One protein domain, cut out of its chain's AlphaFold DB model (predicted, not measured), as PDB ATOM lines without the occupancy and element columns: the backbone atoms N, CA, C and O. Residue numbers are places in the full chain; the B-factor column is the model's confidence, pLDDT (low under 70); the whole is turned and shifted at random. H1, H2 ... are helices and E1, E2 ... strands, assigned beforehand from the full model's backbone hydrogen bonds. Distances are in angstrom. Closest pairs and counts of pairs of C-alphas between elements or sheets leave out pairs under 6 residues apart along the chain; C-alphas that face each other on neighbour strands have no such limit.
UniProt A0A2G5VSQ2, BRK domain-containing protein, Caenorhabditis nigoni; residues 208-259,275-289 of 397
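AT A GLANCE: This is residues 208 to 259 and 275 to 289 of the 397 residues of the protein "BRK domain-containing protein" of Caenorhabditis nigoni (UniProt A0A2G5VSQ2). A strongly twisted sheet of four strands reaches out at one end as the hairpin E3 and E4, whose turn, residues 235 to 240, sticks out free; H1 stands up from the sheet away from that tip, and H2 sits across the far end of H1. The printed part has 67 residues, with four named strands and two named helices in the order E1, E2, E3, E4, H1, H2 along the chain, a mixed class of helices and strands. The sheet's order is E1, E2, E3, E4, antiparallel throughout. The whole is only just loose, close to compact, with a radius of gyration of the C-alphas of 13.4 A and spans of 42 by 28 by 17 A.

IN THESE COORDINATES: Find C-alpha 208 at (-50.405, 29.154, 27.623), where E1, residues 208 to 213, begins. E2 is residues 218 to 223, E3 residues 230 to 235, 15.4 A long, and E4 residues 240 to 245, 16.5 A. H1 is residues 247 to 255, 12.2 A, and H2, residues 275 to 287, runs 17.7 A to C-alpha 287 at (-43.602, 34.809, 48.748).

HOW THE PARTS SIT: Start at the sheet, a meander, each strand the antiparallel neighbour of the one before. In the hairpin E1 and E2, look at N 220 and O 211, 2.9 A apart. Between E2 and E3, at 112 degrees, N 232 and O 221 are 2.8 A apart. In the hairpin E3 and E4, N 231 and O 244 are 2.8 A apart. H1 is on the sheet, over E2, at a height of 9.5 A; its closest C-alphas to E1 are Cys 249 and Cys 213, 7.0 A. H1 and H2 touch about perpendicular, at 88 degrees, closest at the C-alphas of Thr 255 and Ala 279, 5.2 A. H2 is not on the sheet. In H1 and H2 every O i to N i+4 pair is within hydrogen-bond range.

THE WHOLE: The C-alphas farthest apart, of Ile 237 and Gly 288, are 42.2 A apart. Residues 260 to 274 are not printed; C-alphas 259 and 275 are 14.0 A apart across this cut. Of the links printed whole, none is long. Residues 275 to 289 have pLDDT under 70.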
ATOM      1  N   ILE A 208     -51.618  29.229  28.443       96.00
ATOM      2  CA  ILE A 208     -50.405  29.154  27.623       96.00
ATOM      3  C   ILE A 208     -50.110  30.456  26.888       96.00
ATOM      4  O   ILE A 208     -51.020  31.196  26.502       96.00
ATOM      5  N   TYR A 209     -48.832  30.721  26.641       95.88
ATOM      6  CA  TYR A 209     -48.398  31.783  25.734       95.88
ATOM      7  C   TYR A 209     -47.049  31.462  25.086       95.88
ATOM      8  O   TYR A 209     -46.317  30.591  25.543       95.88
ATOM      9  N   GLY A 210     -46.712  32.173  24.012       95.19
ATOM     10  CA  GLY A 210     -45.411  32.072  23.361       95.19
ATOM     11  C   GLY A 210     -44.464  33.191  23.757       95.19
ATOM     12  O   GLY A 210     -44.898  34.323  23.959       95.19
ATOM     13  N   ARG A 211     -43.164  32.900  23.802       93.88
ATOM     14  CA  ARG A 211     -42.111  33.927  23.835       93.88
ATOM     15  C   ARG A 211     -40.799  33.396  23.271       93.88
ATOM     16  O   ARG A 211     -40.612  32.188  23.185       93.88
ATOM     17  N   TYR A 212     -39.884  34.289  22.905       94.00
ATOM     18  CA  TYR A 212     -38.489  33.909  22.667       94.00
ATOM     19  C   TYR A 212     -37.772  33.720  24.008       94.00
ATOM     20  O   TYR A 212     -37.935  34.555  24.903       94.00
ATOM     21  N   CYS A 213     -37.014  32.635  24.140       95.69
ATOM     22  CA  CYS A 213     -36.179  32.339  25.299       95.69
ATOM     23  C   CYS A 213     -34.731  32.208  24.837       95.69
ATOM     24  O   CYS A 213     -34.429  31.395  23.962       95.69
ATOM     25  N   SER A 214     -33.851  33.028  25.404       94.88
ATOM     26  CA  SER A 214     -32.434  33.035  25.048       94.88
ATOM     27  C   SER A 214     -31.710  31.782  25.537       94.88
ATOM     28  O   SER A 214     -30.858  31.273  24.814       94.88
ATOM     29  N   VAL A 215     -32.117  31.223  26.686       93.38
ATOM     30  CA  VAL A 215     -31.592  29.941  27.194       93.38
ATOM     31  C   VAL A 215     -31.888  28.799  26.220       93.38
ATOM     32  O   VAL A 215     -31.005  28.005  25.914       93.38
ATOM     33  N   ALA A 216     -33.109  28.744  25.680       93.12
ATOM     34  CA  ALA A 216     -33.502  27.726  24.704       93.12
ATOM     35  C   ALA A 216     -33.054  28.052  23.265       93.12
ATOM     36  O   ALA A 216     -33.164  27.210  22.376       93.12
ATOM     37  N   GLY A 217     -32.633  29.292  22.995       91.94
ATOM     38  CA  GLY A 217     -32.285  29.782  21.658       91.94
ATOM     39  C   GLY A 217     -33.448  29.828  20.655       91.94
ATOM     40  O   GLY A 217     -33.226  30.113  19.477       91.94
ATOM     41  N   LYS A 218     -34.689  29.569  21.089       92.31
ATOM     42  CA  LYS A 218     -35.879  29.448  20.229       92.31
ATOM     43  C   LYS A 218     -37.112  30.108  20.846       92.31
ATOM     44  O   LYS A 218     -37.138  30.475  22.023       92.31
ATOM     45  N   ARG A 219     -38.165  30.266  20.033       93.06
ATOM     46  CA  ARG A 219     -39.504  30.539  20.569       93.06
ATOM     47  C   ARG A 219     -40.032  29.273  21.227       93.06
ATOM     48  O   ARG A 219     -39.978  28.201  20.638       93.06
ATOM     49  N   ILE A 220     -40.544  29.428  22.431       95.88
ATOM     50  CA  ILE A 220     -40.993  28.343  23.295       95.88
ATOM     51  C   ILE A 220     -42.460  28.536  23.654       95.88
ATOM     52  O   ILE A 220     -42.972  29.662  23.682       95.88
ATOM     53  N   LEU A 221     -43.123  27.420  23.931       97.56
ATOM     54  CA  LEU A 221     -44.451  27.411  24.516       97.56
ATOM     55  C   LEU A 221     -44.296  27.450  26.028       97.56
ATOM     56  O   LEU A 221     -43.590  26.628  26.602       97.56
ATOM     57  N   ILE A 222     -44.938  28.422  26.656       97.50
ATOM     58  CA  ILE A 222     -44.992  28.538  28.100       97.50
ATOM     59  C   ILE A 222     -46.325  28.002  28.587       97.50
ATOM     60  O   ILE A 222     -47.370  28.486  28.155       97.50
ATOM     61  N   ASP A 223     -46.263  27.054  29.513       97.12
ATOM     62  CA  ASP A 223     -47.363  26.669  30.387       97.12
ATOM     63  C   ASP A 223     -47.375  27.574  31.627       97.12
ATOM     64  O   ASP A 223     -46.342  27.764  32.269       97.12
ATOM     65  N   CYS A 224     -48.533  28.145  31.946       94.12
ATOM     66  CA  CYS A 224     -48.783  28.970  33.125       94.12
ATOM     67  C   CYS A 224     -50.043  28.532  33.891       94.12
ATOM     68  O   CYS A 224     -50.731  29.375  34.469       94.12
ATOM     69  N   GLU A 225     -50.397  27.243  33.827       91.44
ATOM     70  CA  GLU A 225     -51.494  26.659  34.612       91.44
ATOM     71  C   GLU A 225     -51.144  26.591  36.107       91.44
ATOM     72  O   GLU A 225     -51.983  26.864  36.964       91.44
ATOM     73  N   ASP A 226     -49.881  26.289  36.407       84.12
ATOM     74  CA  ASP A 226     -49.355  26.258  37.768       84.12
ATOM     75  C   ASP A 226     -48.902  27.646  38.250       84.12
ATOM     76  O   ASP A 226     -48.818  28.614  37.493       84.12
ATOM     77  N   VAL A 227     -48.544  27.726  39.537       77.31
ATOM     78  CA  VAL A 227     -47.971  28.933  40.165       77.31
ATOM     79  C   VAL A 227     -46.743  29.444  39.398       77.31
ATOM     80  O   VAL A 227     -46.482  30.646  39.372       77.31
ATOM     81  N   TYR A 228     -46.004  28.538  38.751       83.81
ATOM     82  CA  TYR A 228     -44.768  28.844  38.043       83.81
ATOM     83  C   TYR A 228     -44.869  28.502  36.570       83.81
ATOM     84  O   TYR A 228     -45.351  27.435  36.185       83.81
ATOM     85  N   VAL A 229     -44.355  29.414  35.751       93.19
ATOM     86  CA  VAL A 229     -44.281  29.196  34.317       93.19
ATOM     87  C   VAL A 229     -43.193  28.184  33.969       93.19
ATOM     88  O   VAL A 229     -42.104  28.209  34.544       93.19
ATOM     89  N   ARG A 230     -43.474  27.310  33.005       95.31
ATOM     90  CA  ARG A 230     -42.526  26.304  32.504       95.31
ATOM     91  C   ARG A 230     -42.533  26.278  30.989       95.31
ATOM     92  O   ARG A 230     -43.555  26.570  30.368       95.31
ATOM     93  N   HIS A 231     -41.407  25.909  30.397       97.56
ATOM     94  CA  HIS A 231     -41.398  25.470  29.010       97.56
ATOM     95  C   HIS A 231     -42.289  24.241  28.900       97.56
ATOM     96  O   HIS A 231     -42.259  23.384  29.779       97.56
ATOM     97  N   TRP A 232     -43.070  24.157  27.834       97.44
ATOM     98  CA  TRP A 232     -43.857  22.983  27.512       97.44
ATOM     99  C   TRP A 232     -43.493  22.534  26.106       97.44
ATOM    100  O   TRP A 232     -43.838  23.200  25.129       97.44
ATOM    101  N   ASP A 233     -42.755  21.438  26.011       96.75
ATOM    102  CA  ASP A 233     -42.184  20.961  24.754       96.75
ATOM    103  C   ASP A 233     -42.505  19.472  24.555       96.75
ATOM    104  O   ASP A 233     -43.082  18.818  25.432       96.75
ATOM    105  N   PHE A 234     -42.199  18.957  23.369       97.38
ATOM    106  CA  PHE A 234     -42.520  17.592  22.978       97.38
ATOM    107  C   PHE A 234     -41.300  16.902  22.383       97.38
ATOM    108  O   PHE A 234     -40.759  17.352  21.376       97.38
ATOM    109  N   ASN A 235     -40.910  15.773  22.970       97.00
ATOM    110  CA  ASN A 235     -39.845  14.944  22.431       97.00
ATOM    111  C   ASN A 235     -40.399  14.131  21.259       97.00
ATOM    112  O   ASN A 235     -41.241  13.248  21.431       97.00
ATOM    113  N   HIS A 236     -39.941  14.406  20.042       95.62
ATOM    114  CA  HIS A 236     -40.473  13.757  18.848       95.62
ATOM    115  C   HIS A 236     -40.023  12.294  18.698       95.62
ATOM    116  O   HIS A 236     -40.662  11.524  17.964       95.62
ATOM    117  N   ILE A 237     -38.964  11.896  19.400       94.44
ATOM    118  CA  ILE A 237     -38.430  10.535  19.401       94.44
ATOM    119  C   ILE A 237     -39.215   9.663  20.384       94.44
ATOM    120  O   ILE A 237     -39.755   8.640  19.958       94.44
ATOM    121  N   THR A 238     -39.324  10.076  21.653       95.31
ATOM    122  CA  THR A 238     -40.054   9.329  22.701       95.31
ATOM    123  C   THR A 238     -41.564   9.540  22.641       95.31
ATOM    124  O   THR A 238     -42.317   8.702  23.118       95.31
ATOM    125  N   ARG A 239     -42.013  10.603  21.960       95.75
ATOM    126  CA  ARG A 239     -43.418  11.027  21.829       95.75
ATOM    127  C   ARG A 239     -44.052  11.472  23.139       95.75
ATOM    128  O   ARG A 239     -45.255  11.330  23.341       95.75
ATOM    129  N   GLU A 240     -43.250  12.074  24.000       97.19
ATOM    130  CA  GLU A 240     -43.689  12.513  25.315       97.19
ATOM    131  C   GLU A 240     -43.669  14.032  25.418       97.19
ATOM    132  O   GLU A 240     -42.764  14.716  24.932       97.19
ATOM    133  N   TRP A 241     -44.696  14.562  26.077       97.44
ATOM    134  CA  TRP A 241     -44.698  15.945  26.523       97.44
ATOM    135  C   TRP A 241     -43.889  16.052  27.802       97.44
ATOM    136  O   TRP A 241     -44.108  15.283  28.734       97.44
ATOM    137  N   PHE A 242     -43.043  17.068  27.883       96.19
ATOM    138  CA  PHE A 242     -42.305  17.374  29.097       96.19
ATOM    139  C   PHE A 242     -42.412  18.858  29.425       96.19
ATOM    140  O   PHE A 242     -42.719  19.698  28.569       96.19
ATOM    141  N   LYS A 243     -42.209  19.177  30.704       95.94
ATOM    142  CA  LYS A 243     -42.186  20.553  31.193       95.94
ATOM    143  C   LYS A 243     -40.844  20.832  31.845       95.94
ATOM    144  O   LYS A 243     -40.409  20.071  32.699       95.94
ATOM    145  N   GLU A 244     -40.222  21.939  31.472       95.06
ATOM    146  CA  GLU A 244     -38.897  22.319  31.966       95.06
ATOM    147  C   GLU A 244     -38.952  23.710  32.605       95.06
ATOM    148  O   GLU A 244     -39.527  24.653  32.052       95.06
ATOM    149  N   ALA A 245     -38.377  23.847  33.799       94.25
ATOM    150  CA  ALA A 245     -38.273  25.138  34.466       94.25
ATOM    151  C   ALA A 245     -37.208  26.008  33.782       94.25
ATOM    152  O   ALA A 245     -36.132  25.534  33.433       94.25
ATOM    153  N   CYS A 246     -37.479  27.305  33.637       94.94
ATOM    154  CA  CYS A 246     -36.509  28.243  33.083       94.94
ATOM    155  C   CYS A 246     -36.549  29.575  33.826       94.94
ATOM    156  O   CYS A 246     -37.584  30.242  33.878       94.94
ATOM    157  N   GLU A 247     -35.399  29.969  34.371       90.94
ATOM    158  CA  GLU A 247     -35.229  31.192  35.157       90.94
ATOM    159  C   GLU A 247     -35.578  32.449  34.346       90.94
ATOM    160  O   GLU A 247     -36.345  33.289  34.808       90.94
ATOM    161  N   GLU A 248     -35.119  32.534  33.092       94.00
ATOM    162  CA  GLU A 248     -35.438  33.648  32.189       94.00
ATOM    163  C   GLU A 248     -36.955  33.793  31.979       94.00
ATOM    164  O   GLU A 248     -37.494  34.902  31.923       94.00
ATOM    165  N   CYS A 249     -37.652  32.664  31.851       95.25
ATOM    166  CA  CYS A 249     -39.098  32.610  31.653       95.25
ATOM    167  C   CYS A 249     -39.871  32.973  32.904       95.25
ATOM    168  O   CYS A 249     -40.847  33.723  32.814       95.25
ATOM    169  N   LEU A 250     -39.395  32.515  34.057       91.44
ATOM    170  CA  LEU A 250     -39.955  32.880  35.343       91.44
ATOM    171  C   LEU A 250     -39.841  34.387  35.590       91.44
ATOM    172  O   LEU A 250     -40.865  35.027  35.826       91.44
ATOM    173  N   VAL A 251     -38.643  34.964  35.453       90.06
ATOM    174  CA  VAL A 251     -38.415  36.402  35.665       90.06
ATOM    175  C   VAL A 251     -39.305  37.233  34.744       90.06
ATOM    176  O   VAL A 251     -40.066  38.071  35.226       90.06
ATOM    177  N   ASP A 252     -39.304  36.941  33.441       93.25
ATOM    178  CA  ASP A 252     -40.164  37.633  32.475       93.25
ATOM    179  C   ASP A 252     -41.648  37.537  32.848       93.25
ATOM    180  O   ASP A 252     -42.373  38.523  32.750       93.25
ATOM    181  N   SER A 253     -42.130  36.381  33.310       91.81
ATOM    182  CA  SER A 253     -43.539  36.243  33.698       91.81
ATOM    183  C   SER A 253     -43.945  37.187  34.838       91.81
ATOM    184  O   SER A 253     -45.072  37.689  34.833       91.81
ATOM    185  N   LEU A 254     -43.019  37.489  35.754       88.19
ATOM    186  CA  LEU A 254     -43.231  38.354  36.917       88.19
ATOM    187  C   LEU A 254     -43.066  39.843  36.578       88.19
ATOM    188  O   LEU A 254     -43.838  40.686  37.055       88.19
ATOM    189  N   THR A 255     -42.080  40.165  35.736       89.69
ATOM    190  CA  THR A 255     -41.698  41.544  35.388       89.69
ATOM    191  C   THR A 255     -42.365  42.082  34.137       89.69
ATOM    192  O   THR A 255     -42.220  43.268  33.838       89.69
ATOM    193  N   TYR A 256     -43.048  41.232  33.374       92.00
ATOM    194  CA  TYR A 256     -43.569  41.613  32.072       92.00
ATOM    195  C   TYR A 256     -44.512  42.810  32.144       92.00
ATOM    196  O   TYR A 256     -45.462  42.861  32.933       92.00
ATOM    197  N   LYS A 257     -44.256  43.745  31.232       91.44
ATOM    198  CA  LYS A 257     -45.087  44.905  30.953       91.44
ATOM    199  C   LYS A 257     -45.276  44.990  29.454       91.44
ATOM    200  O   LYS A 257     -44.304  44.970  28.703       91.44
ATOM    201  N   PHE A 258     -46.527  45.091  29.032       92.44
ATOM    202  CA  PHE A 258     -46.822  45.347  27.638       92.44
ATOM    203  C   PHE A 258     -46.455  46.790  27.295       92.44
ATOM    204  O   PHE A 258     -46.919  47.726  27.949       92.44
ATOM    205  N   VAL A 259     -45.635  46.955  26.263       88.00
ATOM    206  CA  VAL A 259     -45.349  48.250  25.649       88.00
ATOM    207  C   VAL A 259     -46.023  48.239  24.288       88.00
ATOM    208  O   VAL A 259     -45.657  47.440  23.426       88.00
ATOM    209  N   LEU A 275     -36.359  47.236  37.123       60.12
ATOM    210  CA  LEU A 275     -37.103  46.036  36.735       60.12
ATOM    211  C   LEU A 275     -36.749  44.854  37.635       60.12
ATOM    212  O   LEU A 275     -37.657  44.163  38.080       60.12
ATOM    213  N   GLU A 276     -35.470  44.684  37.976       63.72
ATOM    214  CA  GLU A 276     -35.013  43.686  38.954       63.72
ATOM    215  C   GLU A 276     -35.638  43.923  40.337       63.72
ATOM    216  O   GLU A 276     -36.197  43.005  40.927       63.72
ATOM    217  N   GLN A 277     -35.661  45.172  40.821       66.12
ATOM    218  CA  GLN A 277     -36.311  45.515  42.096       66.12
ATOM    219  C   GLN A 277     -37.834  45.301  42.080       66.12
ATOM    220  O   GLN A 277     -38.420  44.959  43.103       66.12
ATOM    221  N   GLN A 278     -38.497  45.497  40.937       64.62
ATOM    222  CA  GLN A 278     -39.931  45.215  40.791       64.62
ATOM    223  C   GLN A 278     -40.226  43.720  40.673       64.62
ATOM    224  O   GLN A 278     -41.258  43.282  41.180       64.62
ATOM    225  N   ALA A 279     -39.332  42.956  40.034       59.81
ATOM    226  CA  ALA A 279     -39.357  41.496  40.046       59.81
ATOM    227  C   ALA A 279     -39.310  41.006  41.487       59.81
ATOM    228  O   ALA A 279     -40.226  40.320  41.919       59.81
ATOM    229  N   GLU A 280     -38.302  41.464  42.233       62.81
ATOM    230  CA  GLU A 280     -38.077  41.131  43.635       62.81
ATOM    231  C   GLU A 280     -39.276  41.528  44.502       62.81
ATOM    232  O   GLU A 280     -39.747  40.725  45.293       62.81
ATOM    233  N   ALA A 281     -39.855  42.719  44.322       65.12
ATOM    234  CA  ALA A 281     -41.014  43.150  45.105       65.12
ATOM    235  C   ALA A 281     -42.281  42.319  44.825       65.12
ATOM    236  O   ALA A 281     -42.974  41.922  45.759       65.12
ATOM    237  N   ARG A 282     -42.588  42.020  43.554       62.38
ATOM    238  CA  ARG A 282     -43.713  41.132  43.195       62.38
ATOM    239  C   ARG A 282     -43.476  39.695  43.632       62.38
ATOM    240  O   ARG A 282     -44.406  38.995  44.018       62.38
ATOM    241  N   PHE A 283     -42.228  39.262  43.559       60.19
ATOM    242  CA  PHE A 283     -41.791  37.974  44.050       60.19
ATOM    243  C   PHE A 283     -41.959  37.897  45.570       60.19
ATOM    244  O   PHE A 283     -42.554  36.946  46.053       60.19
ATOM    245  N   GLN A 284     -41.574  38.933  46.318       62.59
ATOM    246  CA  GLN A 284     -41.827  39.054  47.754       62.59
ATOM    247  C   GLN A 284     -43.312  39.180  48.103       62.59
ATOM    248  O   GLN A 284     -43.698  38.779  49.190       62.59
ATOM    249  N   GLU A 285     -44.171  39.678  47.213       66.00
ATOM    250  CA  GLU A 285     -45.630  39.661  47.403       66.00
ATOM    251  C   GLU A 285     -46.207  38.241  47.239       66.00
ATOM    252  O   GLU A 285     -47.019  37.800  48.051       66.00
ATOM    253  N   LEU A 286     -45.735  37.488  46.239       56.66
ATOM    254  CA  LEU A 286     -46.070  36.068  46.053       56.66
ATOM    255  C   LEU A 286     -45.540  35.200  47.208       56.66
ATOM    256  O   LEU A 286     -46.245  34.323  47.709       56.66
ATOM    257  N   VAL A 287     -44.311  35.475  47.646       55.94
ATOM    258  CA  VAL A 287     -43.602  34.809  48.748       55.94
ATOM    259  C   VAL A 287     -44.066  35.306  50.119       55.94
ATOM    260  O   VAL A 287     -43.937  34.583  51.097       55.94
ATOM    261  N   GLY A 288     -44.668  36.491  50.217       56.50
ATOM    262  CA  GLY A 288     -45.170  37.087  51.461       56.50
ATOM    263  C   GLY A 288     -46.314  36.301  52.105       56.50
ATOM    264  O   GLY A 288     -46.633  36.520  53.269       56.50
ATOM    265  N   ASN A 289     -46.880  35.337  51.373       60.91
ATOM    266  CA  ASN A 289     -47.791  34.320  51.899       60.91
ATOM    267  C   ASN A 289     -47.070  33.080  52.466       60.91
ATOM    268  O   ASN A 289     -47.738  32.106  52.807       60.91
TER     269      ASN A 289